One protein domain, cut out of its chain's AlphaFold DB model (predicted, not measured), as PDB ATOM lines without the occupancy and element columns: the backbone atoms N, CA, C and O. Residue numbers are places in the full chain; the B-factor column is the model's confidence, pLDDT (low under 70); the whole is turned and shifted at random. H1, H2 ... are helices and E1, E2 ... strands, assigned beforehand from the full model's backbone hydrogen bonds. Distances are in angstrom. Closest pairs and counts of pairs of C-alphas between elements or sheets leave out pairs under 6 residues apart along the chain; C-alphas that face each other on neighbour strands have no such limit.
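AT A GLANCE: This is residues 62 to 188 of the 189 residues of an uncharacterized protein of Botrytis galanthina (UniProt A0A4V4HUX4). A small three-stranded parallel sheet, E1, E4 and E5, stands in the body of the model, and the long helix H5 runs past it at a distance, with H4 and H6 at its two ends. The two-stranded hairpin E2 and E3 stands beside this body, a large loop of residues 101 to 127 extends from it, the small helix pair H2 and H3 lies at one end of the long axis, and residues 183 to 188 stick out at the other. The printed part has 127 residues, with named elements in the order E1 H1 H2 H3 E2 E3 E4 H4 H5 H6 E5 H7, seven helices and five strands, of mixed class. The sheet's order is E1, E4, E5. The whole is compact, with a radius of gyration of the C-alphas of 15.3 A, and only just elongated, with spans of 51 by 33 by 27 A.

IN THESE COORDINATES: E1 is residues 62 to 64, beginning at C-alpha 62 at (6.328, -16.868, 18.965). E4 is residues 136 to 140, 13.0 A long, and E5 is residues 176 to 179, 9.8 A. H5, residues 150 to 165, is 22.5 A long and begins at C-alpha 150 at (19.545, -3.819, 4.092). H4 is residues 141 to 144 and H6 residues 167 to 172. E2 is residues 98 to 100 and E3 residues 128 to 130. H1 is residues 71 to 76, H2 82 to 85 and H3 87 to 93. H7, residues 183 to 186, ends at C-alpha 186 at (28.907, -16.702, 17.520).

HOW THE PARTS SIT: E4 is the inner strand; E1 is parallel to it at 39 degrees, with N 63 and O 136 2.8 A apart, and E5 at 34 degrees, with N 177 and O 137 2.8 A apart. E4, H4, H5, H6 and E5 form a strand-helix-strand unit, two parallel neighbour strands with helices between them. H4 only grazes the sheet, with residues 141 to 144, and H1 only grazes it, with residues 73 to 76. H5 is not on the sheet. H5 touches H4 with residues 150 to 155 alone, closest at the C-alphas of Gly 151 and Leu 144, 3.9 A. H5 touches H6 with residues 159 to 163 alone, about perpendicular at 78 degrees, closest at the C-alphas of Asn 163 and Leu 170, 6.6 A. E2 and E3 form an antiparallel hairpin at 153 degrees, with N 98 and O 130 2.8 A apart. The closest C-alphas of E1 and E3, Val 63 and Ile 130, are 7.1 A apart. H2 and H3 touch, closest at the C-alphas of Leu 83 and Arg 90, 4.3 A. H7 is not on the sheet. In H1, H3, H5 and H6 every O i to N i+4 pair is within hydrogen-bond range; H2, H4 and H7 are too short for such a pair.

THE WHOLE: The two C-alphas farthest apart, those of Ser 87 and Lys 188, are 53.6 A apart. The printed part has no cut. The link E2 to E3, 27 residues, is long. The mean pLDDT of the printed part is 82.0; it is under 70 at residues 106 to 121, 123, 146 to 149 and 185 to 188.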
ATOM      1  N   ILE A  62       5.412 -17.679  19.759       93.56
ATOM      2  CA  ILE A  62       6.328 -16.868  18.965       93.56
ATOM      3  C   ILE A  62       5.696 -16.597  17.596       93.56
ATOM      4  O   ILE A  62       5.231 -17.521  16.920       93.56
ATOM      5  N   VAL A  63       5.656 -15.328  17.196       93.44
ATOM      6  CA  VAL A  63       5.094 -14.881  15.920       93.44
ATOM      7  C   VAL A  63       6.209 -14.291  15.049       93.44
ATOM      8  O   VAL A  63       6.636 -13.158  15.291       93.44
ATOM      9  N   PRO A  64       6.668 -15.022  14.014       90.38
ATOM     10  CA  PRO A  64       7.777 -14.579  13.185       90.38
ATOM     11  C   PRO A  64       7.359 -13.487  12.196       90.38
ATOM     12  O   PRO A  64       6.468 -13.665  11.353       90.38
ATOM     13  N   LEU A  65       8.076 -12.366  12.243       88.56
ATOM     14  CA  LEU A  65       8.013 -11.287  11.267       88.56
ATOM     15  C   LEU A  65       9.192 -11.407  10.300       88.56
ATOM     16  O   LEU A  65      10.282 -10.891  10.532       88.56
ATOM     17  N   SER A  66       8.961 -12.102   9.185       79.88
ATOM     18  CA  SER A  66       9.952 -12.269   8.117       79.88
ATOM     19  C   SER A  66       9.462 -11.688   6.796       79.88
ATOM     20  O   SER A  66       8.285 -11.793   6.437       79.88
ATOM     21  N   TYR A  67      10.403 -11.101   6.051       71.31
ATOM     22  CA  TYR A  67      10.178 -10.633   4.683       71.31
ATOM     23  C   TYR A  67      10.087 -11.802   3.690       71.31
ATOM     24  O   TYR A  67       9.334 -11.744   2.720       71.31
ATOM     25  N   ASN A  68      10.832 -12.881   3.946       72.19
ATOM     26  CA  ASN A  68      10.912 -14.066   3.095       72.19
ATOM     27  C   ASN A  68      10.358 -15.281   3.837       72.19
ATOM     28  O   ASN A  68      11.050 -16.284   4.012       72.19
ATOM     29  N   ILE A  69       9.112 -15.173   4.300       75.88
ATOM     30  CA  ILE A  69       8.510 -16.254   5.069       75.88
ATOM     31  C   ILE A  69       8.501 -17.552   4.253       75.88
ATOM     32  O   ILE A  69       8.240 -17.561   3.054       75.88
ATOM     33  N   THR A  70       8.805 -18.667   4.892       78.19
ATOM     34  CA  THR A  70       8.639 -19.992   4.290       78.19
ATOM     35  C   THR A  70       7.236 -20.524   4.593       78.19
ATOM     36  O   THR A  70       6.624 -20.114   5.580       78.19
ATOM     37  N   PRO A  71       6.692 -21.478   3.815       79.69
ATOM     38  CA  PRO A  71       5.437 -22.137   4.177       79.69
ATOM     39  C   PRO A  71       5.452 -22.709   5.602       79.69
ATOM     40  O   PRO A  71       4.455 -22.606   6.306       79.69
ATOM     41  N   LEU A  72       6.593 -23.246   6.051       81.06
ATOM     42  CA  LEU A  72       6.764 -23.771   7.407       81.06
ATOM     43  C   LEU A  72       6.588 -22.678   8.471       81.06
ATOM     44  O   LEU A  72       5.806 -22.854   9.400       81.06
ATOM     45  N   GLN A  73       7.249 -21.531   8.302       78.75
ATOM     46  CA  GLN A  73       7.097 -20.376   9.197       78.75
ATOM     47  C   GLN A  73       5.688 -19.770   9.131       78.75
ATOM     48  O   GLN A  73       5.169 -19.295  10.132       78.75
ATOM     49  N   ALA A  74       5.024 -19.798   7.972       78.81
ATOM     50  CA  ALA A  74       3.638 -19.337   7.874       78.81
ATOM     51  C   ALA A  74       2.676 -20.219   8.692       78.81
ATOM     52  O   ALA A  74       1.630 -19.748   9.133       78.81
ATOM     53  N   HIS A  75       3.034 -21.487   8.906       83.06
ATOM     54  CA  HIS A  75       2.253 -22.440   9.688       83.06
ATOM     55  C   HIS A  75       2.620 -22.494  11.175       83.06
ATOM     56  O   HIS A  75       1.838 -23.053  11.940       83.06
ATOM     57  N   SER A  76       3.753 -21.926  11.604       84.88
ATOM     58  CA  SER A  76       4.183 -21.998  13.009       84.88
ATOM     59  C   SER A  76       3.293 -21.181  13.949       84.88
ATOM     60  O   SER A  76       3.122 -21.549  15.108       84.88
ATOM     61  N   SER A  77       2.665 -20.117  13.445       87.38
ATOM     62  CA  SER A  77       1.784 -19.235  14.216       87.38
ATOM     63  C   SER A  77       0.425 -19.054  13.516       87.38
ATOM     64  O   SER A  77       0.165 -17.996  12.932       87.38
ATOM     65  N   PRO A  78      -0.460 -20.072  13.520       89.25
ATOM     66  CA  PRO A  78      -1.733 -19.988  12.812       89.25
ATOM     67  C   PRO A  78      -2.657 -18.922  13.432       89.25
ATOM     68  O   PRO A  78      -2.618 -18.697  14.645       89.25
ATOM     69  N   PRO A  79      -3.538 -18.278  12.648       91.94
ATOM     70  CA  PRO A  79      -4.565 -17.389  13.191       91.94
ATOM     71  C   PRO A  79      -5.425 -18.074  14.274       91.94
ATOM     72  O   PRO A  79      -5.696 -19.271  14.148       91.94
ATOM     73  N   PRO A  80      -5.890 -17.351  15.315       95.62
ATOM     74  CA  PRO A  80      -6.853 -17.893  16.270       95.62
ATOM     75  C   PRO A  80      -8.075 -18.487  15.557       95.62
ATOM     76  O   PRO A  80      -8.680 -17.835  14.701       95.62
ATOM     77  N   VAL A  81      -8.468 -19.711  15.926       95.75
ATOM     78  CA  VAL A  81      -9.606 -20.413  15.296       95.75
ATOM     79  C   VAL A  81     -10.902 -19.606  15.396       95.75
ATOM     80  O   VAL A  81     -11.724 -19.613  14.477       95.75
ATOM     81  N   THR A  82     -11.042 -18.826  16.466       97.31
ATOM     82  CA  THR A  82     -12.166 -17.932  16.757       97.31
ATOM     83  C   THR A  82     -12.391 -16.846  15.704       97.31
ATOM     84  O   THR A  82     -13.502 -16.343  15.595       97.31
ATOM     85  N   LEU A  83     -11.415 -16.534  14.845       96.69
ATOM     86  CA  LEU A  83     -11.635 -15.652  13.687       96.69
ATOM     87  C   LEU A  83     -12.544 -16.277  12.612       96.69
ATOM     88  O   LEU A  83     -13.116 -15.560  11.780       96.69
ATOM     89  N   SER A  84     -12.672 -17.606  12.609       95.62
ATOM     90  CA  SER A  84     -13.342 -18.379  11.555       95.62
ATOM     91  C   SER A  84     -14.674 -19.013  11.965       95.62
ATOM     92  O   SER A  84     -15.412 -19.442  11.085       95.62
ATOM     93  N   ILE A  85     -15.007 -19.044  13.261       96.44
ATOM     94  CA  ILE A  85     -16.195 -19.751  13.770       96.44
ATOM     95  C   ILE A  85     -17.486 -18.981  13.452       96.44
ATOM     96  O   ILE A  85     -18.355 -19.491  12.750       96.44
ATOM     97  N   CYS A  86     -17.630 -17.758  13.968       95.88
ATOM     98  CA  CYS A  86     -18.823 -16.923  13.785       95.88
ATOM     99  C   CYS A  86     -18.495 -15.427  13.955       95.88
ATOM    100  O   CYS A  86     -17.357 -15.057  14.246       95.88
ATOM    101  N   SER A  87     -19.478 -14.547  13.750       96.94
ATOM    102  CA  SER A  87     -19.328 -13.092  13.921       96.94
ATOM    103  C   SER A  87     -18.951 -12.694  15.347       96.94
ATOM    104  O   SER A  87     -18.110 -11.816  15.539       96.94
ATOM    105  N   GLU A  88     -19.539 -13.346  16.345       96.81
ATOM    106  CA  GLU A  88     -19.379 -13.008  17.761       96.81
ATOM    107  C   GLU A  88     -17.979 -13.379  18.248       96.81
ATOM    108  O   GLU A  88     -17.287 -12.558  18.848       96.81
ATOM    109  N   SER A  89     -17.532 -14.597  17.936       97.69
ATOM    110  CA  SER A  89     -16.180 -15.065  18.266       97.69
ATOM    111  C   SER A  89     -15.106 -14.238  17.561       97.69
ATOM    112  O   SER A  89     -14.104 -13.871  18.182       97.69
ATOM    113  N   ARG A  90     -15.332 -13.859  16.296       97.81
ATOM    114  CA  ARG A  90     -14.439 -12.955  15.566       97.81
ATOM    115  C   ARG A  90     -14.352 -11.591  16.238       97.81
ATOM    116  O   ARG A  90     -13.246 -11.114  16.468       97.81
ATOM    117  N   SER A  91     -15.492 -10.992  16.572       97.62
ATOM    118  CA  SER A  91     -15.544  -9.684  17.237       97.62
ATOM    119  C   SER A  91     -14.810  -9.719  18.573       97.62
ATOM    120  O   SER A  91     -13.994  -8.847  18.840       97.62
ATOM    121  N   GLU A  92     -15.020 -10.774  19.366       97.94
ATOM    122  CA  GLU A  92     -14.316 -10.967  20.633       97.94
ATOM    123  C   GLU A  92     -12.800 -11.118  20.431       97.94
ATOM    124  O   GLU A  92     -12.020 -10.554  21.188       97.94
ATOM    125  N   THR A  93     -12.366 -11.832  19.389       97.94
ATOM    126  CA  THR A  93     -10.939 -12.029  19.077       97.94
ATOM    127  C   THR A  93     -10.246 -10.726  18.702       97.94
ATOM    128  O   THR A  93      -9.137 -10.463  19.165       97.94
ATOM    129  N   LEU A  94     -10.906  -9.891  17.898       96.88
ATOM    130  CA  LEU A  94     -10.362  -8.616  17.422       96.88
ATOM    131  C   LEU A  94     -10.237  -7.551  18.528       96.88
ATOM    132  O   LEU A  94      -9.629  -6.510  18.300       96.88
ATOM    133  N   LEU A  95     -10.755  -7.809  19.735       96.38
ATOM    134  CA  LEU A  95     -10.466  -6.983  20.912       96.38
ATOM    135  C   LEU A  95      -9.044  -7.201  21.455       96.38
ATOM    136  O   LEU A  95      -8.515  -6.321  22.134       96.38
ATOM    137  N   TYR A  96      -8.439  -8.362  21.176       96.38
ATOM    138  CA  TYR A  96      -7.148  -8.784  21.737       96.38
ATOM    139  C   TYR A  96      -6.064  -8.974  20.679       96.38
ATOM    140  O   TYR A  96      -4.892  -8.752  20.968       96.38
ATOM    141  N   TYR A  97      -6.443  -9.400  19.474       96.88
ATOM    142  CA  TYR A  97      -5.517  -9.684  18.385       96.88
ATOM    143  C   TYR A  97      -5.604  -8.622  17.295       96.88
ATOM    144  O   TYR A  97      -6.689  -8.325  16.791       96.88
ATOM    145  N   THR A  98      -4.443  -8.142  16.860       96.06
ATOM    146  CA  THR A  98      -4.302  -7.300  15.674       96.06
ATOM    147  C   THR A  98      -3.935  -8.159  14.467       96.06
ATOM    148  O   THR A  98      -3.078  -9.045  14.551       96.06
ATOM    149  N   LEU A  99      -4.605  -7.907  13.342       94.81
ATOM    150  CA  LEU A  99      -4.331  -8.556  12.062       94.81
ATOM    151  C   LEU A  99      -3.346  -7.708  11.258       94.81
ATOM    152  O   LEU A  99      -3.600  -6.533  11.018       94.81
ATOM    153  N   LEU A 100      -2.253  -8.316  10.805       91.00
ATOM    154  CA  LEU A 100      -1.296  -7.695   9.897       91.00
ATOM    155  C   LEU A 100      -1.360  -8.386   8.538       91.00
ATOM    156  O   LEU A 100      -1.078  -9.585   8.412       91.00
ATOM    157  N   TYR A 101      -1.686  -7.623   7.502       86.06
ATOM    158  CA  TYR A 101      -1.702  -8.121   6.136       86.06
ATOM    159  C   TYR A 101      -0.354  -7.865   5.472       86.06
ATOM    160  O   TYR A 101       0.064  -6.729   5.274       86.06
ATOM    161  N   ARG A 102       0.330  -8.938   5.062       78.81
ATOM    162  CA  ARG A 102       1.637  -8.834   4.387       78.81
ATOM    163  C   ARG A 102       1.577  -8.038   3.081       78.81
ATOM    164  O   ARG A 102       2.574  -7.444   2.690       78.81
ATOM    165  N   SER A 103       0.420  -8.010   2.422       76.50
ATOM    166  CA  SER A 103       0.187  -7.210   1.214       76.50
ATOM    167  C   SER A 103       0.220  -5.702   1.462       76.50
ATOM    168  O   SER A 103       0.443  -4.950   0.517       76.50
ATOM    169  N   GLU A 104      -0.003  -5.269   2.703       80.88
ATOM    170  CA  GLU A 104       0.008  -3.861   3.117       80.88
ATOM    171  C   GLU A 104       1.399  -3.406   3.574       80.88
ATOM    172  O   GLU A 104       1.622  -2.217   3.787       80.88
ATOM    173  N   PHE A 105       2.355  -4.334   3.699       79.75
ATOM    174  CA  PHE A 105       3.707  -4.006   4.123       79.75
ATOM    175  C   PHE A 105       4.408  -3.128   3.066       79.75
ATOM    176  O   PHE A 105       4.579  -3.566   1.923       79.75
ATOM    177  N   PRO A 106       4.869  -1.911   3.419       67.81
ATOM    178  CA  PRO A 106       5.439  -0.960   2.464       67.81
ATOM    179  C   PRO A 106       6.883  -1.289   2.048       67.81
ATOM    180  O   PRO A 106       7.478  -0.544   1.269       67.81
ATOM    181  N   GLY A 107       7.469  -2.370   2.577       64.81
ATOM    182  CA  GLY A 107       8.886  -2.673   2.416       64.81
ATOM    183  C   GLY A 107       9.338  -2.757   0.963       64.81
ATOM    184  O   GLY A 107       8.655  -3.308   0.095       64.81
ATOM    185  N   SER A 108      10.530  -2.213   0.714       54.91
ATOM    186  CA  SER A 108      11.105  -2.050  -0.623       54.91
ATOM    187  C   SER A 108      11.143  -3.394  -1.372       54.91
ATOM    188  O   SER A 108      12.002  -4.229  -1.086       54.91
ATOM    189  N   ARG A 109      10.233  -3.602  -2.338       58.44
ATOM    190  CA  ARG A 109      10.230  -4.775  -3.232       58.44
ATOM    191  C   ARG A 109      11.574  -4.824  -3.952       58.44
ATOM    192  O   ARG A 109      11.853  -3.999  -4.820       58.44
ATOM    193  N   GLY A 110      12.452  -5.740  -3.554       48.47
ATOM    194  CA  GLY A 110      13.710  -5.936  -4.268       48.47
ATOM    195  C   GLY A 110      13.428  -6.349  -5.717       48.47
ATOM    196  O   GLY A 110      12.412  -6.984  -5.984       48.47
ATOM    197  N   LYS A 111      14.345  -6.070  -6.654       43.31
ATOM    198  CA  LYS A 111      14.245  -6.554  -8.053       43.31
ATOM    199  C   LYS A 111      14.146  -8.092  -8.162       43.31
ATOM    200  O   LYS A 111      13.692  -8.606  -9.173       43.31
ATOM    201  N   THR A 112      14.529  -8.803  -7.103       45.53
ATOM    202  CA  THR A 112      14.393 -10.256  -6.887       45.53
ATOM    203  C   THR A 112      13.647 -10.590  -5.582       45.53
ATOM    204  O   THR A 112      13.630 -11.734  -5.142       45.53
ATOM    205  N   GLY A 113      13.066  -9.590  -4.913       44.22
ATOM    206  CA  GLY A 113      12.657  -9.666  -3.514       44.22
ATOM    207  C   GLY A 113      11.157  -9.831  -3.324       44.22
ATOM    208  O   GLY A 113      10.426  -8.849  -3.394       44.22
ATOM    209  N   GLY A 114      10.759 -11.060  -2.997       46.88
ATOM    210  CA  GLY A 114       9.628 -11.354  -2.120       46.88
ATOM    211  C   GLY A 114       8.255 -11.032  -2.692       46.88
ATOM    212  O   GLY A 114       7.733  -9.930  -2.555       46.88
ATOM    213  N   ASN A 115       7.626 -12.042  -3.281       49.66
ATOM    214  CA  ASN A 115       6.201 -12.041  -3.573       49.66
ATOM    215  C   ASN A 115       5.425 -11.715  -2.288       49.66
ATOM    216  O   ASN A 115       5.259 -12.601  -1.476       49.66
ATOM    217  N   CYS A 116       4.942 -10.495  -2.068       51.34
ATOM    218  CA  CYS A 116       4.032 -10.208  -0.942       51.34
ATOM    219  C   CYS A 116       2.568 -10.034  -1.375       51.34
ATOM    220  O   CYS A 116       1.734  -9.645  -0.569       51.34
ATOM    221  N   GLY A 117       2.222 -10.348  -2.631       49.69
ATOM    222  CA  GLY A 117       0.858 -10.132  -3.138       49.69
ATOM    223  C   GLY A 117       0.273 -11.280  -3.953       49.69
ATOM    224  O   GLY A 117      -0.755 -11.834  -3.586       49.69
ATOM    225  N   ILE A 118       0.906 -11.654  -5.069       48.47
ATOM    226  CA  ILE A 118       0.215 -12.453  -6.102       48.47
ATOM    227  C   ILE A 118       0.741 -13.893  -6.195       48.47
ATOM    228  O   ILE A 118      -0.048 -14.837  -6.232       48.47
ATOM    229  N   LEU A 119       2.056 -14.092  -6.117       55.56
ATOM    230  CA  LEU A 119       2.701 -15.411  -6.236       55.56
ATOM    231  C   LEU A 119       2.918 -16.122  -4.886       55.56
ATOM    232  O   LEU A 119       3.645 -17.108  -4.798       55.56
ATOM    233  N   LEU A 120       2.297 -15.621  -3.816       64.31
ATOM    234  CA  LEU A 120       2.318 -16.286  -2.518       64.31
ATOM    235  C   LEU A 120       1.453 -17.539  -2.523       64.31
ATOM    236  O   LEU A 120       0.307 -17.504  -2.982       64.31
ATOM    237  N   SER A 121       1.976 -18.616  -1.935       69.25
ATOM    238  CA  SER A 121       1.166 -19.786  -1.606       69.25
ATOM    239  C   SER A 121       0.024 -19.391  -0.657       69.25
ATOM    240  O   SER A 121       0.092 -18.382   0.051       69.25
ATOM    241  N   LYS A 122      -1.053 -20.184  -0.631       73.12
ATOM    242  CA  LYS A 122      -2.253 -19.876   0.166       73.12
ATOM    243  C   LYS A 122      -1.937 -19.636   1.649       73.12
ATOM    244  O   LYS A 122      -2.539 -18.749   2.244       73.12
ATOM    245  N   CYS A 123      -0.998 -20.385   2.234       68.19
ATOM    246  CA  CYS A 123      -0.623 -20.218   3.640       68.19
ATOM    247  C   CYS A 123       0.092 -18.888   3.908       68.19
ATOM    248  O   CYS A 123      -0.135 -18.268   4.938       68.19
ATOM    249  N   MET A 124       0.864 -18.381   2.949       72.00
ATOM    250  CA  MET A 124       1.590 -17.115   3.094       72.00
ATOM    251  C   MET A 124       0.685 -15.882   2.940       72.00
ATOM    252  O   MET A 124       1.049 -14.794   3.383       72.00
ATOM    253  N   ARG A 125      -0.502 -16.047   2.338       76.94
ATOM    254  CA  ARG A 125      -1.535 -14.999   2.239       76.94
ATOM    255  C   ARG A 125      -2.347 -14.827   3.524       76.94
ATOM    256  O   ARG A 125      -3.127 -13.884   3.613       76.94
ATOM    257  N   GLN A 126      -2.211 -15.733   4.495       81.06
ATOM    258  CA  GLN A 126      -2.909 -15.584   5.768       81.06
ATOM    259  C   GLN A 126      -2.372 -14.362   6.528       81.06
ATOM    260  O   GLN A 126      -1.157 -14.125   6.514       81.06
ATOM    261  N   PRO A 127      -3.252 -13.582   7.182       88.88
ATOM    262  CA  PRO A 127      -2.815 -12.472   8.013       88.88
ATOM    263  C   PRO A 127      -2.004 -12.991   9.200       88.88
ATOM    264  O   PRO A 127      -2.277 -14.062   9.746       88.88
ATOM    265  N   ILE A 128      -1.019 -12.204   9.616       91.44
ATOM    266  CA  ILE A 128      -0.321 -12.420  10.883       91.44
ATOM    267  C   ILE A 128      -1.254 -11.938  11.988       91.44
ATOM    268  O   ILE A 128      -1.796 -10.844  11.887       91.44
ATOM    269  N   CYS A 129      -1.467 -12.750  13.017       94.56
ATOM    270  CA  CYS A 129      -2.334 -12.394  14.139       94.56
ATOM    271  C   CYS A 129      -1.484 -12.277  15.398       94.56
ATOM    272  O   CYS A 129      -0.937 -13.290  15.835       94.56
ATOM    273  N   ILE A 130      -1.410 -11.075  15.970       95.56
ATOM    274  CA  ILE A 130      -0.580 -10.780  17.144       95.56
ATOM    275  C   ILE A 130      -1.468 -10.303  18.285       95.56
ATOM    276  O   ILE A 130      -2.203  -9.331  18.123       95.56
ATOM    277  N   ASN A 131      -1.371 -10.951  19.440       96.25
ATOM    278  CA  ASN A 131      -1.818 -10.389  20.707       96.25
ATOM    279  C   ASN A 131      -0.609  -9.768  21.412       96.25
ATOM    280  O   ASN A 131       0.211 -10.507  21.956       96.25
ATOM    281  N   PRO A 132      -0.482  -8.433  21.447       95.06
ATOM    282  CA  PRO A 132       0.736  -7.796  21.930       95.06
ATOM    283  C   PRO A 132       0.967  -7.995  23.434       95.06
ATOM    284  O   PRO A 132       2.070  -7.776  23.902       95.06
ATOM    285  N   LEU A 133      -0.038  -8.429  24.201       94.81
ATOM    286  CA  LEU A 133       0.129  -8.715  25.630       94.81
ATOM    287  C   LEU A 133       0.624 -10.140  25.914       94.81
ATOM    288  O   LEU A 133       1.033 -10.417  27.038       94.81
ATOM    289  N   MET A 134       0.535 -11.049  24.938       94.62
ATOM    290  CA  MET A 134       0.769 -12.486  25.139       94.62
ATOM    291  C   MET A 134       1.797 -13.078  24.178       94.62
ATOM    292  O   MET A 134       2.488 -14.025  24.547       94.62
ATOM    293  N   ASP A 135       1.856 -12.581  22.947       95.88
ATOM    294  CA  ASP A 135       2.701 -13.125  21.893       95.88
ATOM    295  C   ASP A 135       4.091 -12.477  21.928       95.88
ATOM    296  O   ASP A 135       4.226 -11.264  22.098       95.88
ATOM    297  N   THR A 136       5.117 -13.292  21.693       95.12
ATOM    298  CA  THR A 136       6.487 -12.828  21.469       95.12
ATOM    299  C   THR A 136       6.684 -12.582  19.981       95.12
ATOM    300  O   THR A 136       6.420 -13.462  19.160       95.12
ATOM    301  N   ILE A 137       7.159 -11.396  19.607       94.56
ATOM    302  CA  ILE A 137       7.487 -11.099  18.209       94.56
ATOM    303  C   ILE A 137       8.901 -11.595  17.930       94.56
ATOM    304  O   ILE A 137       9.820 -11.201  18.637       94.56
ATOM    305  N   SER A 138       9.107 -12.394  16.884       92.44
ATOM    306  CA  SER A 138      10.458 -12.801  16.494       92.44
ATOM    307  C   SER A 138      10.889 -12.266  15.138       92.44
ATOM    308  O   SER A 138      10.092 -12.098  14.211       92.44
ATOM    309  N   PHE A 139      12.188 -12.009  15.024       89.50
ATOM    310  CA  PHE A 139      12.858 -11.671  13.777       89.50
ATOM    311  C   PHE A 139      13.963 -12.682  13.516       89.50
ATOM    312  O   PHE A 139      14.717 -13.033  14.420       89.50
ATOM    313  N   PHE A 140      14.102 -13.123  12.269       85.38
ATOM    314  CA  PHE A 140      15.223 -13.973  11.893       85.38
ATOM    315  C   PHE A 140      16.488 -13.121  11.750       85.38
ATOM    316  O   PHE A 140      16.484 -12.107  11.051       85.38
ATOM    317  N   ALA A 141      17.594 -13.527  12.363       84.19
ATOM    318  CA  ALA A 141      18.837 -12.767  12.344       84.19
ATOM    319  C   ALA A 141      19.383 -12.575  10.930       84.19
ATOM    320  O   ALA A 141      19.863 -11.493  10.604       84.19
ATOM    321  N   GLY A 142      19.207 -13.561  10.046       76.81
ATOM    322  CA  GLY A 142      19.525 -13.402   8.624       76.81
ATOM    323  C   GLY A 142      18.749 -12.264   7.943       76.81
ATOM    324  O   GLY A 142      19.280 -11.615   7.041       76.81
ATOM    325  N   ASP A 143      17.530 -11.955   8.403       76.69
ATOM    326  CA  ASP A 143      16.744 -10.825   7.895       76.69
ATOM    327  C   ASP A 143      17.230  -9.471   8.447       76.69
ATOM    328  O   ASP A 143      16.998  -8.445   7.804       76.69
ATOM    329  N   LEU A 144      17.939  -9.457   9.584       78.50
ATOM    330  CA  LEU A 144      18.481  -8.250  10.226       78.50
ATOM    331  C   LEU A 144      19.944  -7.958   9.853       78.50
ATOM    332  O   LEU A 144      20.327  -6.793   9.729       78.50
ATOM    333  N   CYS A 145      20.747  -9.001   9.642       73.38
ATOM    334  CA  CYS A 145      22.202  -8.929   9.481       73.38
ATOM    335  C   CYS A 145      22.675  -8.919   8.014       73.38
ATOM    336  O   CYS A 145      23.868  -9.041   7.755       73.38
ATOM    337  N   GLY A 146      21.767  -8.781   7.042       65.12
ATOM    338  CA  GLY A 146      22.114  -8.838   5.616       65.12
ATOM    339  C   GLY A 146      23.131  -7.776   5.159       65.12
ATOM    340  O   GLY A 146      23.152  -6.651   5.666       65.12
ATOM    341  N   GLU A 147      23.926  -8.122   4.141       59.41
ATOM    342  CA  GLU A 147      24.941  -7.251   3.532       59.41
ATOM    343  C   GLU A 147      24.384  -5.868   3.133       59.41
ATOM    344  O   GLU A 147      23.253  -5.733   2.645       59.41
ATOM    345  N   ASN A 148      25.212  -4.826   3.278       59.94
ATOM    346  CA  ASN A 148      24.911  -3.435   2.904       59.94
ATOM    347  C   ASN A 148      23.760  -2.767   3.689       59.94
ATOM    348  O   ASN A 148      22.964  -2.034   3.104       59.94
ATOM    349  N   LEU A 149      23.640  -3.014   5.003       64.88
ATOM    350  CA  LEU A 149      22.647  -2.379   5.902       64.88
ATOM    351  C   LEU A 149      21.170  -2.647   5.540       64.88
ATOM    352  O   LEU A 149      20.261  -2.087   6.162       64.88
ATOM    353  N   LYS A 150      20.903  -3.523   4.565       70.38
ATOM    354  CA  LYS A 150      19.545  -3.819   4.092       70.38
ATOM    355  C   LYS A 150      18.674  -4.418   5.195       70.38
ATOM    356  O   LYS A 150      17.484  -4.115   5.240       70.38
ATOM    357  N   GLY A 151      19.253  -5.221   6.089       75.06
ATOM    358  CA  GLY A 151      18.509  -5.816   7.199       75.06
ATOM    359  C   GLY A 151      18.055  -4.791   8.242       75.06
ATOM    360  O   GLY A 151      16.881  -4.766   8.608       75.06
ATOM    361  N   ARG A 152      18.920  -3.830   8.606       78.94
ATOM    362  CA  ARG A 152      18.534  -2.697   9.471       78.94
ATOM    363  C   ARG A 152      17.409  -1.866   8.855       78.94
ATOM    364  O   ARG A 152      16.464  -1.515   9.554       78.94
ATOM    365  N   LYS A 153      17.467  -1.599   7.544       82.69
ATOM    366  CA  LYS A 153      16.383  -0.896   6.838       82.69
ATOM    367  C   LYS A 153      15.053  -1.650   6.958       82.69
ATOM    368  O   LYS A 153      14.043  -1.037   7.282       82.69
ATOM    369  N   ARG A 154      15.052  -2.969   6.743       79.94
ATOM    370  CA  ARG A 154      13.842  -3.807   6.845       79.94
ATOM    371  C   ARG A 154      13.258  -3.841   8.250       79.94
ATOM    372  O   ARG A 154      12.042  -3.817   8.395       79.94
ATOM    373  N   PHE A 155      14.104  -3.877   9.275       86.00
ATOM    374  CA  PHE A 155      13.646  -3.782  10.659       86.00
ATOM    375  C   PHE A 155      12.908  -2.466  10.914       86.00
ATOM    376  O   PHE A 155      11.801  -2.469  11.441       86.00
ATOM    377  N   VAL A 156      13.482  -1.344  10.470       88.06
ATOM    378  CA  VAL A 156      12.839  -0.027  10.585       88.06
ATOM    379  C   VAL A 156      11.524   0.018   9.799       88.06
ATOM    380  O   VAL A 156      10.539   0.544  10.310       88.06
ATOM    381  N   GLU A 157      11.471  -0.573   8.601       87.19
ATOM    382  CA  GLU A 157      10.230  -0.715   7.823       87.19
ATOM    383  C   GLU A 157       9.167  -1.529   8.596       87.19
ATOM    384  O   GLU A 157       8.005  -1.126   8.630       87.19
ATOM    385  N   TRP A 158       9.551  -2.619   9.276       88.62
ATOM    386  CA  TRP A 158       8.665  -3.384  10.168       88.62
ATOM    387  C   TRP A 158       8.156  -2.559  11.340       88.62
ATOM    388  O   TRP A 158       6.950  -2.517  11.561       88.62
ATOM    389  N   MET A 159       9.036  -1.866  12.059       92.00
ATOM    390  CA  MET A 159       8.627  -1.023  13.183       92.00
ATOM    391  C   MET A 159       7.665   0.082  12.730       92.00
ATOM    392  O   MET A 159       6.620   0.287  13.347       92.00
ATOM    393  N   ALA A 160       7.963   0.748  11.611       91.12
ATOM    394  CA  ALA A 160       7.085   1.762  11.038       91.12
ATOM    395  C   ALA A 160       5.719   1.178  10.639       91.12
ATOM    396  O   ALA A 160       4.685   1.778  10.935       91.12
ATOM    397  N   PHE A 161       5.704  -0.006  10.021       90.75
ATOM    398  CA  PHE A 161       4.471  -0.686   9.642       90.75
ATOM    399  C   PHE A 161       3.624  -1.075  10.856       90.75
ATOM    400  O   PHE A 161       2.446  -0.727  10.898       90.75
ATOM    401  N   LEU A 162       4.213  -1.714  11.871       92.88
ATOM    402  CA  LEU A 162       3.505  -2.080  13.102       92.88
ATOM    403  C   LEU A 162       2.884  -0.847  13.766       92.88
ATOM    404  O   LEU A 162       1.703  -0.862  14.102       92.88
ATOM    405  N   ASN A 163       3.648   0.243  13.860       93.56
ATOM    406  CA  ASN A 163       3.161   1.508  14.406       93.56
ATOM    407  C   ASN A 163       2.020   2.122  13.574       93.56
ATOM    408  O   ASN A 163       1.139   2.780  14.124       93.56
ATOM    409  N   SER A 164       2.037   1.930  12.250       92.56
ATOM    410  CA  SER A 164       0.989   2.433  11.354       92.56
ATOM    411  C   SER A 164      -0.312   1.634  11.442       92.56
ATOM    412  O   SER A 164      -1.384   2.224  11.331       92.56
ATOM    413  N   VAL A 165      -0.224   0.317  11.666       92.00
ATOM    414  CA  VAL A 165      -1.395  -0.560  11.792       92.00
ATOM    415  C   VAL A 165      -2.039  -0.389  13.162       92.00
ATOM    416  O   VAL A 165      -3.245  -0.173  13.260       92.00
ATOM    417  N   ASP A 166      -1.242  -0.471  14.227       93.31
ATOM    418  CA  ASP A 166      -1.708  -0.266  15.592       93.31
ATOM    419  C   ASP A 166      -0.532   0.094  16.506       93.31
ATOM    420  O   ASP A 166       0.272  -0.759  16.888       93.31
ATOM    421  N   LYS A 167      -0.466   1.368  16.909       92.62
ATOM    422  CA  LYS A 167       0.567   1.899  17.818       92.62
ATOM    423  C   LYS A 167       0.687   1.090  19.111       92.62
ATOM    424  O   LYS A 167       1.783   0.925  19.641       92.62
ATOM    425  N   ARG A 168      -0.428   0.511  19.571       91.69
ATOM    426  CA  ARG A 168      -0.481  -0.284  20.801       91.69
ATOM    427  C   ARG A 168       0.331  -1.568  20.696       91.69
ATOM    428  O   ARG A 168       0.660  -2.122  21.735       91.69
ATOM    429  N   ILE A 169       0.648  -2.058  19.492       93.62
ATOM    430  CA  ILE A 169       1.520  -3.227  19.329       93.62
ATOM    431  C   ILE A 169       2.881  -2.919  19.946       93.62
ATOM    432  O   ILE A 169       3.299  -3.611  20.864       93.62
ATOM    433  N   LEU A 170       3.540  -1.848  19.502       92.62
ATOM    434  CA  LEU A 170       4.879  -1.506  19.988       92.62
ATOM    435  C   LEU A 170       4.882  -1.064  21.456       92.62
ATOM    436  O   LEU A 170       5.874  -1.259  22.144       92.62
ATOM    437  N   GLU A 171       3.776  -0.498  21.944       93.56
ATOM    438  CA  GLU A 171       3.633  -0.091  23.348       93.56
ATOM    439  C   GLU A 171       3.408  -1.270  24.304       93.56
ATOM    440  O   GLU A 171       3.715  -1.163  25.490       93.56
ATOM    441  N   ARG A 172       2.810  -2.367  23.822       94.50
ATOM    442  CA  ARG A 172       2.351  -3.476  24.674       94.50
ATOM    443  C   ARG A 172       3.157  -4.752  24.524       94.50
ATOM    444  O   ARG A 172       3.125  -5.545  25.460       94.50
ATOM    445  N   VAL A 173       3.837  -4.951  23.391       93.44
ATOM    446  CA  VAL A 173       4.706  -6.114  23.170       93.44
ATOM    447  C   VAL A 173       5.713  -6.209  24.306       93.44
ATOM    448  O   VAL A 173       6.508  -5.302  24.535       93.44
ATOM    449  N   THR A 174       5.652  -7.324  25.027       91.50
ATOM    450  CA  THR A 174       6.469  -7.568  26.219       91.50
ATOM    451  C   THR A 174       7.795  -8.243  25.892       91.50
ATOM    452  O   THR A 174       8.743  -8.125  26.666       91.50
ATOM    453  N   ALA A 175       7.877  -8.936  24.753       92.25
ATOM    454  CA  ALA A 175       9.048  -9.696  24.349       92.25
ATOM    455  C   ALA A 175       9.289  -9.622  22.836       92.25
ATOM    456  O   ALA A 175       8.366  -9.757  22.025       92.25
ATOM    457  N   VAL A 176      10.562  -9.449  22.471       92.12
ATOM    458  CA  VAL A 176      11.057  -9.568  21.099       92.12
ATOM    459  C   VAL A 176      12.219 -10.552  21.088       92.12
ATOM    460  O   VAL A 176      13.158 -10.404  21.867       92.12
ATOM    461  N   GLU A 177      12.161 -11.538  20.201       92.19
ATOM    462  CA  GLU A 177      13.181 -12.574  20.059       92.19
ATOM    463  C   GLU A 177      13.942 -12.455  18.741       92.19
ATOM    464  O   GLU A 177      13.404 -12.076  17.695       92.19
ATOM    465  N   LEU A 178      15.222 -12.810  18.802       88.69
ATOM    466  CA  LEU A 178      16.094 -12.903  17.644       88.69
ATOM    467  C   LEU A 178      16.380 -14.378  17.359       88.69
ATOM    468  O   LEU A 178      17.095 -15.041  18.106       88.69
ATOM    469  N   GLU A 179      15.803 -14.888  16.278       86.81
ATOM    470  CA  GLU A 179      15.928 -16.283  15.860       86.81
ATOM    471  C   GLU A 179      17.103 -16.492  14.900       86.81
ATOM    472  O   GLU A 179      17.532 -15.576  14.202       86.81
ATOM    473  N   GLY A 180      17.586 -17.732  14.789       80.38
ATOM    474  CA  GLY A 180      18.543 -18.114  13.745       80.38
ATOM    475  C   GLY A 180      19.990 -17.692  13.993       80.38
ATOM    476  O   GLY A 180      20.799 -17.787  13.073       80.38
ATOM    477  N   LEU A 181      20.323 -17.242  15.207       78.62
ATOM    478  CA  LEU A 181      21.708 -17.135  15.657       78.62
ATOM    479  C   LEU A 181      22.139 -18.439  16.314       78.62
ATOM    480  O   LEU A 181      21.489 -18.937  17.231       78.62
ATOM    481  N   ASP A 182      23.270 -18.958  15.857       77.81
ATOM    482  CA  ASP A 182      23.996 -19.998  16.567       77.81
ATOM    483  C   ASP A 182      24.871 -19.332  17.633       77.81
ATOM    484  O   ASP A 182      26.027 -18.979  17.392       77.81
ATOM    485  N   TRP A 183      24.289 -19.079  18.805       71.94
ATOM    486  CA  TRP A 183      24.973 -18.385  19.897       71.94
ATOM    487  C   TRP A 183      26.242 -19.111  20.362       71.94
ATOM    488  O   TRP A 183      27.206 -18.450  20.748       71.94
ATOM    489  N   GLU A 184      26.275 -20.445  20.273       73.06
ATOM    490  CA  GLU A 184      27.420 -21.262  20.694       73.06
ATOM    491  C   GLU A 184      28.632 -21.096  19.777       73.06
ATOM    492  O   GLU A 184      29.772 -21.217  20.233       73.06
ATOM    493  N   ASN A 185      28.390 -20.810  18.498       68.69
ATOM    494  CA  ASN A 185      29.441 -20.536  17.523       68.69
ATOM    495  C   ASN A 185      29.713 -19.036  17.336       68.69
ATOM    496  O   ASN A 185      30.789 -18.680  16.872       68.69
ATOM    497  N   THR A 186      28.782 -18.158  17.723       63.78
ATOM    498  CA  THR A 186      28.907 -16.702  17.520       63.78
ATOM    499  C   THR A 186      29.628 -15.980  18.671       63.78
ATOM    500  O   THR A 186      30.171 -14.906  18.451       63.78
ATOM    501  N   MET A 187      29.655 -16.531  19.894       62.69
ATOM    502  CA  MET A 187      30.275 -15.882  21.072       62.69
ATOM    503  C   MET A 187      31.634 -16.470  21.497       62.69
ATOM    504  O   MET A 187      32.053 -16.271  22.633       62.69
ATOM    505  N   LYS A 188      32.311 -17.229  20.627       60.06
ATOM    506  CA  LYS A 188      33.606 -17.873  20.936       60.06
ATOM    507  C   LYS A 188      34.849 -17.053  20.554       60.06
ATOM    508  O   LYS A 188      35.941 -17.615  20.579       60.06
TER     509      LYS A 188